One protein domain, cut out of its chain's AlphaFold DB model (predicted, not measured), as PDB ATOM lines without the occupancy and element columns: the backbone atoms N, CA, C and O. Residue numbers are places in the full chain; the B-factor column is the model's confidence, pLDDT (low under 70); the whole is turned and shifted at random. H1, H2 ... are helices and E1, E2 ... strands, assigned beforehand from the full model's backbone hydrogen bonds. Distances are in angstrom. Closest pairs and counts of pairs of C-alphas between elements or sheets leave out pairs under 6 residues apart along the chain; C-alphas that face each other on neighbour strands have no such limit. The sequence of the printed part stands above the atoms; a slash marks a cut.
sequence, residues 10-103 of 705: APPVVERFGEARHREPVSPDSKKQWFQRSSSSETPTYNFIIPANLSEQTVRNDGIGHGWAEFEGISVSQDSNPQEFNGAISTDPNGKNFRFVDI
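AT A GLANCE: This is residues 10 to 103 of the 705 residues of an uncharacterized protein of Chlorobaculum parvum (strain DSM 263 / NCIMB 8327) (UniProt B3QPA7). There is little regular structure: helix H1 packs on a small hairpin of strands E1 and E2, among long loops, and residues 27 to 33 and 35 to 42, with most of H2, stick out. The 94 printed residues run H1, H2, H3, E1, E2, mixed, with 35 in named elements. The sheet is antiparallel. The whole is only just loose, close to compact, radius of gyration of the C-alphas 15.3 A, spanning 51 by 25 by 20 A.

HOW THE PARTS SIT: Start at H1, residues 10 to 22; its closest C-alphas to E1, residues 69 to 75, are Gly 18 and Ile 74, 5.6 A. E1 and E2, residues 97 to 100, are an antiparallel hairpin; N 69 and O 100, 2.9 A, are within hydrogen-bond range. H2, residues 31 to 37, is apart from H1. H3, residues 54 to 57, is close but not clearly touching H1; the closest C-alphas, Pro 11 and Leu 54, are 7.7 A apart. Every O i to N i+4 pair is within range in H1, 2 of 3 in H2; H3 is too short for one.

IN THESE COORDINATES: Find C-alpha 10 at (-30.461, 36.796, -5.040); H1 runs 18.4 A. E1 runs 13.2 A; E2 ends at C-alpha 100, (-24.805, 33.489, -8.035).

THE WHOLE: The printed part has no cut. The links H2 to H3, H3 to E1 and E1 to E2 are long. Confidence is low at residues 25 to 45, 47 to 64 and 80.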
ATOM      1  N   ALA A  10     -31.749  36.578  -4.387       77.88
ATOM      2  CA  ALA A  10     -30.461  36.796  -5.040       77.88
ATOM      3  C   ALA A  10     -30.023  38.275  -5.111       77.88
ATOM      4  O   ALA A  10     -28.873  38.534  -4.759       77.88
ATOM      5  N   PRO A  11     -30.870  39.262  -5.486       83.50
ATOM      6  CA  PRO A  11     -30.402  40.642  -5.607       83.50
ATOM      7  C   PRO A  11     -29.865  41.224  -4.292       83.50
ATOM      8  O   PRO A  11     -28.735  41.699  -4.305       83.50
ATOM      9  N   PRO A  12     -30.566  41.114  -3.142       85.31
ATOM     10  CA  PRO A  12     -30.000  41.554  -1.870       85.31
ATOM     11  C   PRO A  12     -28.652  40.901  -1.553       85.31
ATOM     12  O   PRO A  12     -27.755  41.585  -1.077       85.31
ATOM     13  N   VAL A  13     -28.471  39.606  -1.842       89.00
ATOM     14  CA  VAL A  13     -27.189  38.914  -1.618       89.00
ATOM     15  C   VAL A  13     -26.092  39.479  -2.519       89.00
ATOM     16  O   VAL A  13     -25.019  39.809  -2.023       89.00
ATOM     17  N   VAL A  14     -26.365  39.647  -3.815       89.88
ATOM     18  CA  VAL A  14     -25.431  40.253  -4.777       89.88
ATOM     19  C   VAL A  14     -25.045  41.666  -4.338       89.88
ATOM     20  O   VAL A  14     -23.860  41.991  -4.328       89.88
ATOM     21  N   GLU A  15     -26.012  42.482  -3.901       89.19
ATOM     22  CA  GLU A  15     -25.750  43.811  -3.334       89.19
ATOM     23  C   GLU A  15     -24.796  43.722  -2.142       89.19
ATOM     24  O   GLU A  15     -23.804  44.446  -2.111       89.19
ATOM     25  N   ARG A  16     -25.037  42.817  -1.180       91.12
ATOM     26  CA  ARG A  16     -24.147  42.676  -0.014       91.12
ATOM     27  C   ARG A  16     -22.744  42.218  -0.399       91.12
ATOM     28  O   ARG A  16     -21.783  42.683   0.209       91.12
ATOM     29  N   PHE A  17     -22.609  41.352  -1.400       92.62
ATOM     30  CA  PHE A  17     -21.302  40.951  -1.926       92.62
ATOM     31  C   PHE A  17     -20.589  42.122  -2.611       92.62
ATOM     32  O   PHE A  17     -19.409  42.356  -2.347       92.62
ATOM     33  N   GLY A  18     -21.307  42.905  -3.420       91.12
ATOM     34  CA  GLY A  18     -20.789  44.132  -4.024       91.12
ATOM     35  C   GLY A  18     -20.326  45.141  -2.972       91.12
ATOM     36  O   GLY A  18     -19.198  45.628  -3.037       91.12
ATOM     37  N   GLU A  19     -21.143  45.404  -1.951       90.00
ATOM     38  CA  GLU A  19     -20.793  46.272  -0.817       90.00
ATOM     39  C   GLU A  19     -19.568  45.759  -0.050       90.00
ATOM     40  O   GLU A  19     -18.678  46.544   0.280       90.00
ATOM     41  N   ALA A  20     -19.483  44.450   0.201       89.94
ATOM     42  CA  ALA A  20     -18.362  43.854   0.922       89.94
ATOM     43  C   ALA A  20     -17.037  43.981   0.160       89.94
ATOM     44  O   ALA A  20     -16.007  44.247   0.777       89.94
ATOM     45  N   ARG A  21     -17.063  43.835  -1.172       89.12
ATOM     46  CA  ARG A  21     -15.872  43.948  -2.032       89.12
ATOM     47  C   ARG A  21     -15.393  45.385  -2.236       89.12
ATOM     48  O   ARG A  21     -14.207  45.588  -2.467       89.12
ATOM     49  N   HIS A  22     -16.284  46.369  -2.113       87.00
ATOM     50  CA  HIS A  22     -15.986  47.782  -2.397       87.00
ATOM     51  C   HIS A  22     -15.857  48.666  -1.168       87.00
ATOM     52  O   HIS A  22     -15.589  49.863  -1.288       87.00
ATOM     53  N   ARG A  23     -16.067  48.121   0.027       85.31
ATOM     54  CA  ARG A  23     -15.805  48.882   1.245       85.31
ATOM     55  C   ARG A  23     -14.306  49.169   1.345       85.31
ATOM     56  O   ARG A  23     -13.475  48.298   1.085       85.31
ATOM     57  N   GLU A  24     -13.959  50.384   1.761       74.00
ATOM     58  CA  GLU A  24     -12.565  50.717   2.045       74.00
ATOM     59  C   GLU A  24     -12.009  49.723   3.080       74.00
ATOM     60  O   GLU A  24     -12.667  49.486   4.104       74.00
ATOM     61  N   PRO A  25     -10.826  49.121   2.844       66.75
ATOM     62  CA  PRO A  25     -10.237  48.191   3.789       66.75
ATOM     63  C   PRO A  25     -10.048  48.909   5.120       66.75
ATOM     64  O   PRO A  25      -9.293  49.877   5.242       66.75
ATOM     65  N   VAL A  26     -10.768  48.436   6.134       60.78
ATOM     66  CA  VAL A  26     -10.715  49.024   7.463       60.78
ATOM     67  C   VAL A  26      -9.365  48.651   8.067       60.78
ATOM     68  O   VAL A  26      -9.199  47.567   8.628       60.78
ATOM     69  N   SER A  27      -8.386  49.552   7.958       63.94
ATOM     70  CA  SER A  27      -7.143  49.474   8.731       63.94
ATOM     71  C   SER A  27      -7.482  49.167  10.201       63.94
ATOM     72  O   SER A  27      -8.438  49.758  10.722       63.94
ATOM     73  N   PRO A  28      -6.731  48.289  10.894       61.50
ATOM     74  CA  PRO A  28      -6.971  47.963  12.300       61.50
ATOM     75  C   PRO A  28      -7.150  49.199  13.197       61.50
ATOM     76  O   PRO A  28      -8.041  49.212  14.049       61.50
ATOM     77  N   ASP A  29      -6.396  50.273  12.937       63.50
ATOM     78  CA  ASP A  29      -6.486  51.546  13.667       63.50
ATOM     79  C   ASP A  29      -7.730  52.370  13.291       63.50
ATOM     80  O   ASP A  29      -8.279  53.118  14.105       63.50
ATOM     81  N   SER A  30      -8.232  52.198  12.067       57.56
ATOM     82  CA  SER A  30      -9.424  52.881  11.554       57.56
ATOM     83  C   SER A  30     -10.743  52.231  11.978       57.56
ATOM     84  O   SER A  30     -11.779  52.885  11.873       57.56
ATOM     85  N   LYS A  31     -10.735  51.010  12.546       57.28
ATOM     86  CA  LYS A  31     -11.960  50.338  13.033       57.28
ATOM     87  C   LYS A  31     -12.779  51.241  13.958       57.28
ATOM     88  O   LYS A  31     -13.989  51.350  13.798       57.28
ATOM     89  N   LYS A  32     -12.127  51.978  14.868       57.94
ATOM     90  CA  LYS A  32     -12.810  52.938  15.760       57.94
ATOM     91  C   LYS A  32     -13.396  54.153  15.028       57.94
ATOM     92  O   LYS A  32     -14.453  54.634  15.430       57.94
ATOM     93  N   GLN A  33     -12.736  54.653  13.980       55.28
ATOM     94  CA  GLN A  33     -13.237  55.774  13.174       55.28
ATOM     95  C   GLN A  33     -14.363  55.352  12.230       55.28
ATOM     96  O   GLN A  33     -15.297  56.125  12.025       55.28
ATOM     97  N   TRP A  34     -14.318  54.126  11.706       53.94
ATOM     98  CA  TRP A  34     -15.359  53.584  10.844       53.94
ATOM     99  C   TRP A  34     -16.711  53.525  11.562       53.94
ATOM    100  O   TRP A  34     -17.694  53.984  11.002       53.94
ATOM    101  N   PHE A  35     -16.771  53.121  12.838       55.00
ATOM    102  CA  PHE A  35     -18.033  53.150  13.605       55.00
ATOM    103  C   PHE A  35     -18.578  54.557  13.869       55.00
ATOM    104  O   PHE A  35     -19.788  54.745  13.991       55.00
ATOM    105  N   GLN A  36     -17.706  55.561  13.975       55.56
ATOM    106  CA  GLN A  36     -18.162  56.950  14.064       55.56
ATOM    107  C   GLN A  36     -18.677  57.437  12.701       55.56
ATOM    108  O   GLN A  36     -19.699  58.124  12.645       55.56
ATOM    109  N   ARG A  37     -18.041  57.013  11.600       52.59
ATOM    110  CA  ARG A  37     -18.444  57.348  10.227       52.59
ATOM    111  C   ARG A  37     -19.672  56.587   9.730       52.59
ATOM    112  O   ARG A  37     -20.511  57.220   9.114       52.59
ATOM    113  N   SER A  38     -19.884  55.316  10.064       49.09
ATOM    114  CA  SER A  38     -21.055  54.535   9.617       49.09
ATOM    115  C   SER A  38     -22.388  55.075  10.149       49.09
ATOM    116  O   SER A  38     -23.453  54.770   9.622       49.09
ATOM    117  N   SER A  39     -22.344  55.947  11.161       52.81
ATOM    118  CA  SER A  39     -23.510  56.711  11.614       52.81
ATOM    119  C   SER A  39     -23.791  57.994  10.811       52.81
ATOM    120  O   SER A  39     -24.841  58.601  11.012       52.81
ATOM    121  N   SER A  40     -22.877  58.422   9.927       48.41
ATOM    122  CA  SER A  40     -22.911  59.730   9.247       48.41
ATOM    123  C   SER A  40     -22.414  59.780   7.788       48.41
ATOM    124  O   SER A  40     -22.593  60.817   7.157       48.41
ATOM    125  N   SER A  41     -21.845  58.711   7.217       45.59
ATOM    126  CA  SER A  41     -21.414  58.649   5.812       45.59
ATOM    127  C   SER A  41     -22.081  57.483   5.089       45.59
ATOM    128  O   SER A  41     -21.940  56.336   5.513       45.59
ATOM    129  N   GLU A  42     -22.788  57.807   4.009       55.16
ATOM    130  CA  GLU A  42     -23.401  56.896   3.044       55.16
ATOM    131  C   GLU A  42     -22.375  55.842   2.603       55.16
ATOM    132  O   GLU A  42     -21.505  56.116   1.779       55.16
ATOM    133  N   THR A  43     -22.446  54.621   3.146       57.78
ATOM    134  CA  THR A  43     -21.956  53.473   2.379       57.78
ATOM    135  C   THR A  43     -22.662  53.542   1.029       57.78
ATOM    136  O   THR A  43     -23.869  53.808   1.029       57.78
ATOM    137  N   PRO A  44     -21.957  53.373  -0.106       60.38
ATOM    138  CA  PRO A  44     -22.612  53.343  -1.401       60.38
ATOM    139  C   PRO A  44     -23.613  52.193  -1.373       60.38
ATOM    140  O   PRO A  44     -23.263  51.025  -1.501       60.38
ATOM    141  N   THR A  45     -24.870  52.525  -1.098       63.84
ATOM    142  CA  THR A  45     -25.961  51.579  -1.204       63.84
ATOM    143  C   THR A  45     -26.150  51.407  -2.691       63.84
ATOM    144  O   THR A  45     -26.599  52.347  -3.360       63.84
ATOM    145  N   TYR A  46     -25.800  50.235  -3.211       70.00
ATOM    146  CA  TYR A  46     -26.096  49.851  -4.585       70.00
ATOM    147  C   TYR A  46     -27.604  49.589  -4.722       70.00
ATOM    148  O   TYR A  46     -28.041  48.514  -5.091       70.00
ATOM    149  N   ASN A  47     -28.418  50.607  -4.423       59.44
ATOM    150  CA  ASN A  47     -29.861  50.625  -4.653       59.44
ATOM    151  C   ASN A  47     -30.182  50.732  -6.157       59.44
ATOM    152  O   ASN A  47     -31.352  50.767  -6.546       59.44
ATOM    153  N   PHE A  48     -29.158  50.855  -7.011       56.78
ATOM    154  CA  PHE A  48     -29.311  50.852  -8.455       56.78
ATOM    155  C   PHE A  48     -29.541  49.426  -8.944       56.78
ATOM    156  O   PHE A  48     -28.622  48.620  -8.985       56.78
ATOM    157  N   ILE A  49     -30.803  49.175  -9.301       58.91
ATOM    158  CA  ILE A  49     -31.322  48.220 -10.286       58.91
ATOM    159  C   ILE A  49     -30.273  47.182 -10.713       58.91
ATOM    160  O   ILE A  49     -29.760  47.238 -11.830       58.91
ATOM    161  N   ILE A  50     -30.013  46.182  -9.858       60.56
ATOM    162  CA  ILE A  50     -29.635  44.882 -10.407       60.56
ATOM    163  C   ILE A  50     -30.788  44.539 -11.346       60.56
ATOM    164  O   ILE A  50     -31.949  44.571 -10.910       60.56
ATOM    165  N   PRO A  51     -30.524  44.360 -12.647       59.16
ATOM    166  CA  PRO A  51     -31.597  44.348 -13.609       59.16
ATOM    167  C   PRO A  51     -32.569  43.227 -13.235       59.16
ATOM    168  O   PRO A  51     -32.177  42.143 -12.793       59.16
ATOM    169  N   ALA A  52     -33.870  43.518 -13.350       54.56
ATOM    170  CA  ALA A  52     -34.947  42.603 -12.952       54.56
ATOM    171  C   ALA A  52     -34.865  41.235 -13.662       54.56
ATOM    172  O   ALA A  52     -35.601  40.308 -13.323       54.56
ATOM    173  N   ASN A  53     -33.959  41.129 -14.634       54.31
ATOM    174  CA  ASN A  53     -33.588  39.968 -15.398       54.31
ATOM    175  C   ASN A  53     -32.376  39.174 -14.872       54.31
ATOM    176  O   ASN A  53     -31.839  38.363 -15.623       54.31
ATOM    177  N   LEU A  54     -31.983  39.302 -13.601       60.28
ATOM    178  CA  LEU A  54     -31.158  38.285 -12.915       60.28
ATOM    179  C   LEU A  54     -31.599  36.852 -13.303       60.28
ATOM    180  O   LEU A  54     -30.786  36.009 -13.670       60.28
ATOM    181  N   SER A  55     -32.916  36.633 -13.378       50.16
ATOM    182  CA  SER A  55     -33.539  35.373 -13.805       50.16
ATOM    183  C   SER A  55     -33.298  34.985 -15.260       50.16
ATOM    184  O   SER A  55     -33.358  33.801 -15.584       50.16
ATOM    185  N   GLU A  56     -33.103  35.958 -16.156       51.16
ATOM    186  CA  GLU A  56     -32.762  35.679 -17.558       51.16
ATOM    187  C   GLU A  56     -31.357  35.065 -17.662       51.16
ATOM    188  O   GLU A  56     -31.103  34.305 -18.595       51.16
ATOM    189  N   GLN A  57     -30.477  35.307 -16.679       57.06
ATOM    190  CA  GLN A  57     -29.161  34.663 -16.577       57.06
ATOM    191  C   GLN A  57     -29.234  33.302 -15.862       57.06
ATOM    192  O   GLN A  57     -28.628  32.320 -16.302       57.06
ATOM    193  N   THR A  58     -30.045  33.209 -14.804       55.41
ATOM    194  CA  THR A  58     -30.118  32.054 -13.895       55.41
ATOM    195  C   THR A  58     -31.206  31.033 -14.277       55.41
ATOM    196  O   THR A  58     -32.022  30.677 -13.440       55.41
ATOM    197  N   VAL A  59     -31.221  30.500 -15.509       52.47
ATOM    198  CA  VAL A  59     -31.987  29.278 -15.924       52.47
ATOM    199  C   VAL A  59     -33.348  29.478 -16.649       52.47
ATOM    200  O   VAL A  59     -33.876  28.512 -17.198       52.47
ATOM    201  N   ARG A  60     -33.925  30.682 -16.816       48.75
ATOM    202  CA  ARG A  60     -35.304  30.784 -17.381       48.75
ATOM    203  C   ARG A  60     -35.504  30.739 -18.902       48.75
ATOM    204  O   ARG A  60     -36.649  30.588 -19.325       48.75
ATOM    205  N   ASN A  61     -34.461  30.781 -19.728       52.84
ATOM    206  CA  ASN A  61     -34.625  30.620 -21.182       52.84
ATOM    207  C   ASN A  61     -34.781  29.148 -21.578       52.84
ATOM    208  O   ASN A  61     -33.978  28.643 -22.354       52.84
ATOM    209  N   ASP A  62     -35.779  28.436 -21.042       57.22
ATOM    210  CA  ASP A  62     -36.071  27.061 -21.470       57.22
ATOM    211  C   ASP A  62     -34.866  26.096 -21.333       57.22
ATOM    212  O   ASP A  62     -34.731  25.139 -22.099       57.22
ATOM    213  N   GLY A  63     -33.957  26.386 -20.391       57.16
ATOM    214  CA  GLY A  63     -32.710  25.641 -20.199       57.16
ATOM    215  C   GLY A  63     -31.502  26.109 -21.014       57.16
ATOM    216  O   GLY A  63     -30.453  25.474 -20.930       57.16
ATOM    217  N   ILE A  64     -31.608  27.197 -21.783       64.75
ATOM    218  CA  ILE A  64     -30.617  27.605 -22.803       64.75
ATOM    219  C   ILE A  64     -29.555  28.604 -22.268       64.75
ATOM    220  O   ILE A  64     -28.614  28.945 -22.976       64.75
ATOM    221  N   GLY A  65     -29.629  29.045 -21.005       72.81
ATOM    222  CA  GLY A  65     -28.657  29.981 -20.398       72.81
ATOM    223  C   GLY A  65     -27.417  29.332 -19.756       72.81
ATOM    224  O   GLY A  65     -27.314  28.111 -19.673       72.81
ATOM    225  N   HIS A  66     -26.490  30.148 -19.245       74.25
ATOM    226  CA  HIS A  66     -25.333  29.663 -18.470       74.25
ATOM    227  C   HIS A  66     -25.727  29.155 -17.075       74.25
ATOM    228  O   HIS A  66     -25.076  28.267 -16.549       74.25
ATOM    229  N   GLY A  67     -26.856  29.609 -16.519       81.44
ATOM    230  CA  GLY A  67     -27.455  29.032 -15.309       81.44
ATOM    231  C   GLY A  67     -27.096  29.744 -14.005       81.44
ATOM    232  O   GLY A  67     -27.678  29.435 -12.972       81.44
ATOM    233  N   TRP A  68     -26.229  30.752 -14.055       88.12
ATOM    234  CA  TRP A  68     -25.896  31.627 -12.934       88.12
ATOM    235  C   TRP A  68     -25.903  33.092 -13.370       88.12
ATOM    236  O   TRP A  68     -25.898  33.395 -14.564       88.12
ATOM    237  N   ALA A  69     -25.896  33.993 -12.392       87.50
ATOM    238  CA  ALA A  69     -25.632  35.406 -12.593       87.50
ATOM    239  C   ALA A  69     -24.197  35.742 -12.194       87.50
ATOM    240  O   ALA A  69     -23.695  35.234 -11.192       87.50
ATOM    241  N   GLU A  70     -23.541  36.598 -12.966       88.88
ATOM    242  CA  GLU A  70     -22.156  37.012 -12.730       88.88
ATOM    243  C   GLU A  70     -22.022  38.504 -13.042       88.88
ATOM    244  O   GLU A  70     -22.504  38.968 -14.079       88.88
ATOM    245  N   PHE A  71     -21.376  39.258 -12.153       90.00
ATOM    246  CA  PHE A  71     -21.285  40.717 -12.243       90.00
ATOM    247  C   PHE A  71     -19.836  41.193 -12.183       90.00
ATOM    248  O   PHE A  71     -19.035  40.649 -11.421       90.00
ATOM    249  N   GLU A  72     -19.512  42.230 -12.955       89.62
ATOM    250  CA  GLU A  72     -18.198  42.873 -12.904       89.62
ATOM    251  C   GLU A  72     -17.981  43.560 -11.548       89.62
ATOM    252  O   GLU A  72     -18.890  44.174 -10.992       89.62
ATOM    253  N   GLY A  73     -16.765  43.453 -11.009       88.62
ATOM    254  CA  GLY A  73     -16.369  44.078  -9.743       88.62
ATOM    255  C   GLY A  73     -16.580  43.210  -8.499       88.62
ATOM    256  O   GLY A  73     -15.993  43.489  -7.457       88.62
ATOM    257  N   ILE A  74     -17.333  42.108  -8.573       91.75
ATOM    258  CA  ILE A  74     -17.482  41.178  -7.440       91.75
ATOM    259  C   ILE A  74     -16.459  40.035  -7.555       91.75
ATOM    260  O   ILE A  74     -16.825  38.868  -7.697       91.75
ATOM    261  N   SER A  75     -15.171  40.382  -7.508       92.38
ATOM    262  CA  SER A  75     -14.059  39.430  -7.666       92.38
ATOM    263  C   SER A  75     -14.045  38.361  -6.565       92.38
ATOM    264  O   SER A  75     -14.376  38.650  -5.411       92.38
ATOM    265  N   VAL A  76     -13.655  37.132  -6.919       91.12
ATOM    266  CA  VAL A  76     -13.397  36.031  -5.971       91.12
ATOM    267  C   VAL A  76     -12.124  36.300  -5.169       91.12
ATOM    268  O   VAL A  76     -12.054  35.960  -3.989       91.12
ATOM    269  N   SER A  77     -11.129  36.954  -5.777       87.31
ATOM    270  CA  SER A  77      -9.914  37.386  -5.091       87.31
ATOM    271  C   SER A  77     -10.082  38.766  -4.459       87.31
ATOM    272  O   SER A  77     -10.726  39.667  -4.997       87.31
ATOM    273  N   GLN A  78      -9.447  38.958  -3.302       81.44
ATOM    274  CA  GLN A  78      -9.254  40.289  -2.729       81.44
ATOM    275  C   GLN A  78      -8.200  41.039  -3.555       81.44
ATOM    276  O   GLN A  78      -7.013  41.054  -3.224       81.44
ATOM    277  N   ASP A  79      -8.624  41.620  -4.674       74.56
ATOM    278  CA  ASP A  79      -7.737  42.384  -5.541       74.56
ATOM    279  C   ASP A  79      -7.360  43.722  -4.890       74.56
ATOM    280  O   ASP A  79      -8.176  44.392  -4.261       74.56
ATOM    281  N   SER A  80      -6.107  44.146  -5.073       67.56
ATOM    282  CA  SER A  80      -5.614  45.427  -4.533       67.56
ATOM    283  C   SER A  80      -6.266  46.669  -5.163       67.56
ATOM    284  O   SER A  80      -6.140  47.765  -4.620       67.56
ATOM    285  N   ASN A  81      -6.943  46.505  -6.302       78.31
ATOM    286  CA  ASN A  81      -7.641  47.569  -7.015       78.31
ATOM    287  C   ASN A  81      -8.909  46.997  -7.676       78.31
ATOM    288  O   ASN A  81      -8.878  46.698  -8.874       78.31
ATOM    289  N   PRO A  82      -9.982  46.751  -6.901       79.88
ATOM    290  CA  PRO A  82     -11.205  46.175  -7.443       79.88
ATOM    291  C   PRO A  82     -11.820  47.134  -8.468       79.88
ATOM    292  O   PRO A  82     -11.908  48.342  -8.239       79.88
ATOM    293  N   GLN A  83     -12.234  46.592  -9.615       84.81
ATOM    294  CA  GLN A  83     -13.077  47.321 -10.560       84.81
ATOM    295  C   GLN A  83     -14.384  47.693  -9.857       84.81
ATOM    296  O   GLN A  83     -14.991  46.822  -9.247       84.81
ATOM    297  N   GLU A  84     -14.824  48.947  -9.976       86.69
ATOM    298  CA  GLU A  84     -16.058  49.428  -9.346       86.69
ATOM    299  C   GLU A  84     -17.276  48.575  -9.739       86.69
ATOM    300  O   GLU A  84     -17.590  48.421 -10.923       86.69
ATOM    301  N   PHE A  85     -17.985  48.049  -8.739       88.81
ATOM    302  CA  PHE A  85     -19.254  47.361  -8.933       88.81
ATOM    303  C   PHE A  85     -20.342  48.365  -9.300       88.81
ATOM    304  O   PHE A  85     -20.756  49.198  -8.500       88.81
ATOM    305  N   ASN A  86     -20.841  48.243 -10.523       85.81
ATOM    306  CA  ASN A  86     -21.904  49.083 -11.071       85.81
ATOM    307  C   ASN A  86     -23.141  48.265 -11.495       85.81
ATOM    308  O   ASN A  86     -24.018  48.788 -12.181       85.81
ATOM    309  N   GLY A  87     -23.195  46.978 -11.128       85.19
ATOM    310  CA  GLY A  87     -24.256  46.054 -11.532       85.19
ATOM    311  C   GLY A  87     -24.169  45.563 -12.984       85.19
ATOM    312  O   GLY A  87     -25.092  44.889 -13.442       85.19
ATOM    313  N   ALA A  88     -23.093  45.875 -13.717       87.06
ATOM    314  CA  ALA A  88     -22.878  45.351 -15.062       87.06
ATOM    315  C   ALA A  88     -22.610  43.842 -15.038       87.06
ATOM    316  O   ALA A  88     -21.962  43.306 -14.137       87.06
ATOM    317  N   ILE A  89     -23.119  43.162 -16.061       86.50
ATOM    318  CA  ILE A  89     -22.951  41.723 -16.262       86.50
ATOM    319  C   ILE A  89     -21.488  41.444 -16.604       86.50
ATOM    320  O   ILE A  89     -20.931  42.128 -17.461       86.50
ATOM    321  N   SER A  90     -20.897  40.420 -15.984       87.00
ATOM    322  CA  SER A  90     -19.543  39.969 -16.315       87.00
ATOM    323  C   SER A  90     -19.463  39.546 -17.779       87.00
ATOM    324  O   SER A  90     -20.209  38.678 -18.237       87.00
ATOM    325  N   THR A  91     -18.540  40.161 -18.515       83.44
ATOM    326  CA  THR A  91     -18.166  39.730 -19.869       83.44
ATOM    327  C   THR A  91     -16.977  38.765 -19.869       83.44
ATOM    328  O   THR A  91     -16.647  38.203 -20.915       83.44
ATOM    329  N   ASP A  92     -16.340  38.552 -18.709       80.50
ATOM    330  CA  ASP A  92     -15.153  37.709 -18.571       80.50
ATOM    331  C   ASP A  92     -15.554  36.230 -18.399       80.50
ATOM    332  O   ASP A  92     -16.161  35.866 -17.391       80.50
ATOM    333  N   PRO A  93     -15.190  35.340 -19.337       70.06
ATOM    334  CA  PRO A  93     -15.488  33.916 -19.223       70.06
ATOM    335  C   PRO A  93     -14.629  33.184 -18.180       70.06
ATOM    336  O   PRO A  93     -14.901  32.024 -17.877       70.06
ATOM    337  N   ASN A  94     -13.587  33.827 -17.643       75.88
ATOM    338  CA  ASN A  94     -12.550  33.178 -16.836       75.88
ATOM    339  C   ASN A  94     -12.929  32.960 -15.361       75.88
ATOM    340  O   ASN A  94     -12.058  32.594 -14.577       75.88
ATOM    341  N   GLY A  95     -14.178  33.213 -14.957       79.81
ATOM    342  CA  GLY A  95     -14.645  32.913 -13.596       79.81
ATOM    343  C   GLY A  95     -13.932  33.712 -12.501       79.81
ATOM    344  O   GLY A  95     -13.742  33.217 -11.396       79.81
ATOM    345  N   LYS A  96     -13.511  34.947 -12.802       89.00
ATOM    346  CA  LYS A  96     -12.856  35.822 -11.814       89.00
ATOM    347  C   LYS A  96     -13.825  36.402 -10.789       89.00
ATOM    348  O   LYS A  96     -13.381  36.853  -9.739       89.00
ATOM    349  N   ASN A  97     -15.120  36.414 -11.091       92.06
ATOM    350  CA  ASN A  97     -16.153  36.966 -10.222       92.06
ATOM    351  C   ASN A  97     -16.983  35.857  -9.572       92.06
ATOM    352  O   ASN A  97     -17.081  34.744 -10.093       92.06
ATOM    353  N   PHE A  98     -17.627  36.179  -8.449       93.12
ATOM    354  CA  PHE A  98     -18.620  35.286  -7.861       93.12
ATOM    355  C   PHE A  98     -19.773  35.045  -8.828       93.12
ATOM    356  O   PHE A  98     -20.305  35.967  -9.454       93.12
ATOM    357  N   ARG A  99     -20.194  33.783  -8.876       92.31
ATOM    358  CA  ARG A  99     -21.356  33.328  -9.628       92.31
ATOM    359  C   ARG A  99     -22.479  33.012  -8.657       92.31
ATOM    360  O   ARG A  99     -22.294  32.263  -7.702       92.31
ATOM    361  N   PHE A 100     -23.643  33.591  -8.905       91.12
ATOM    362  CA  PHE A 100     -24.805  33.489  -8.035       91.12
ATOM    363  C   PHE A 100     -25.857  32.591  -8.681       91.12
ATOM    364  O   PHE A 100     -26.312  32.852  -9.797       91.12
ATOM    365  N   VAL A 101     -26.256  31.544  -7.964       88.56
ATOM    366  CA  VAL A 101     -27.300  30.602  -8.380       88.56
ATOM    367  C   VAL A 101     -28.443  30.690  -7.376       88.56
ATOM    368  O   VAL A 101     -28.225  30.551  -6.174       88.56
ATOM    369  N   ASP A 102     -29.656  30.938  -7.867       85.81
ATOM    370  CA  ASP A 102     -30.873  30.963  -7.050       85.81
ATOM    371  C   ASP A 102     -31.618  29.634  -7.221       85.81
ATOM    372  O   ASP A 102     -31.921  29.228  -8.346       85.81
ATOM    373  N   ILE A 103     -31.916  28.956  -6.112       87.19
ATOM    374  CA  ILE A 103     -32.677  27.701  -6.107       87.19
ATOM    375  C   ILE A 103     -34.066  27.992  -5.540       87.19
ATOM    376  O   ILE A 103     -34.211  28.412  -4.392       87.19
TER     377      ILE A 103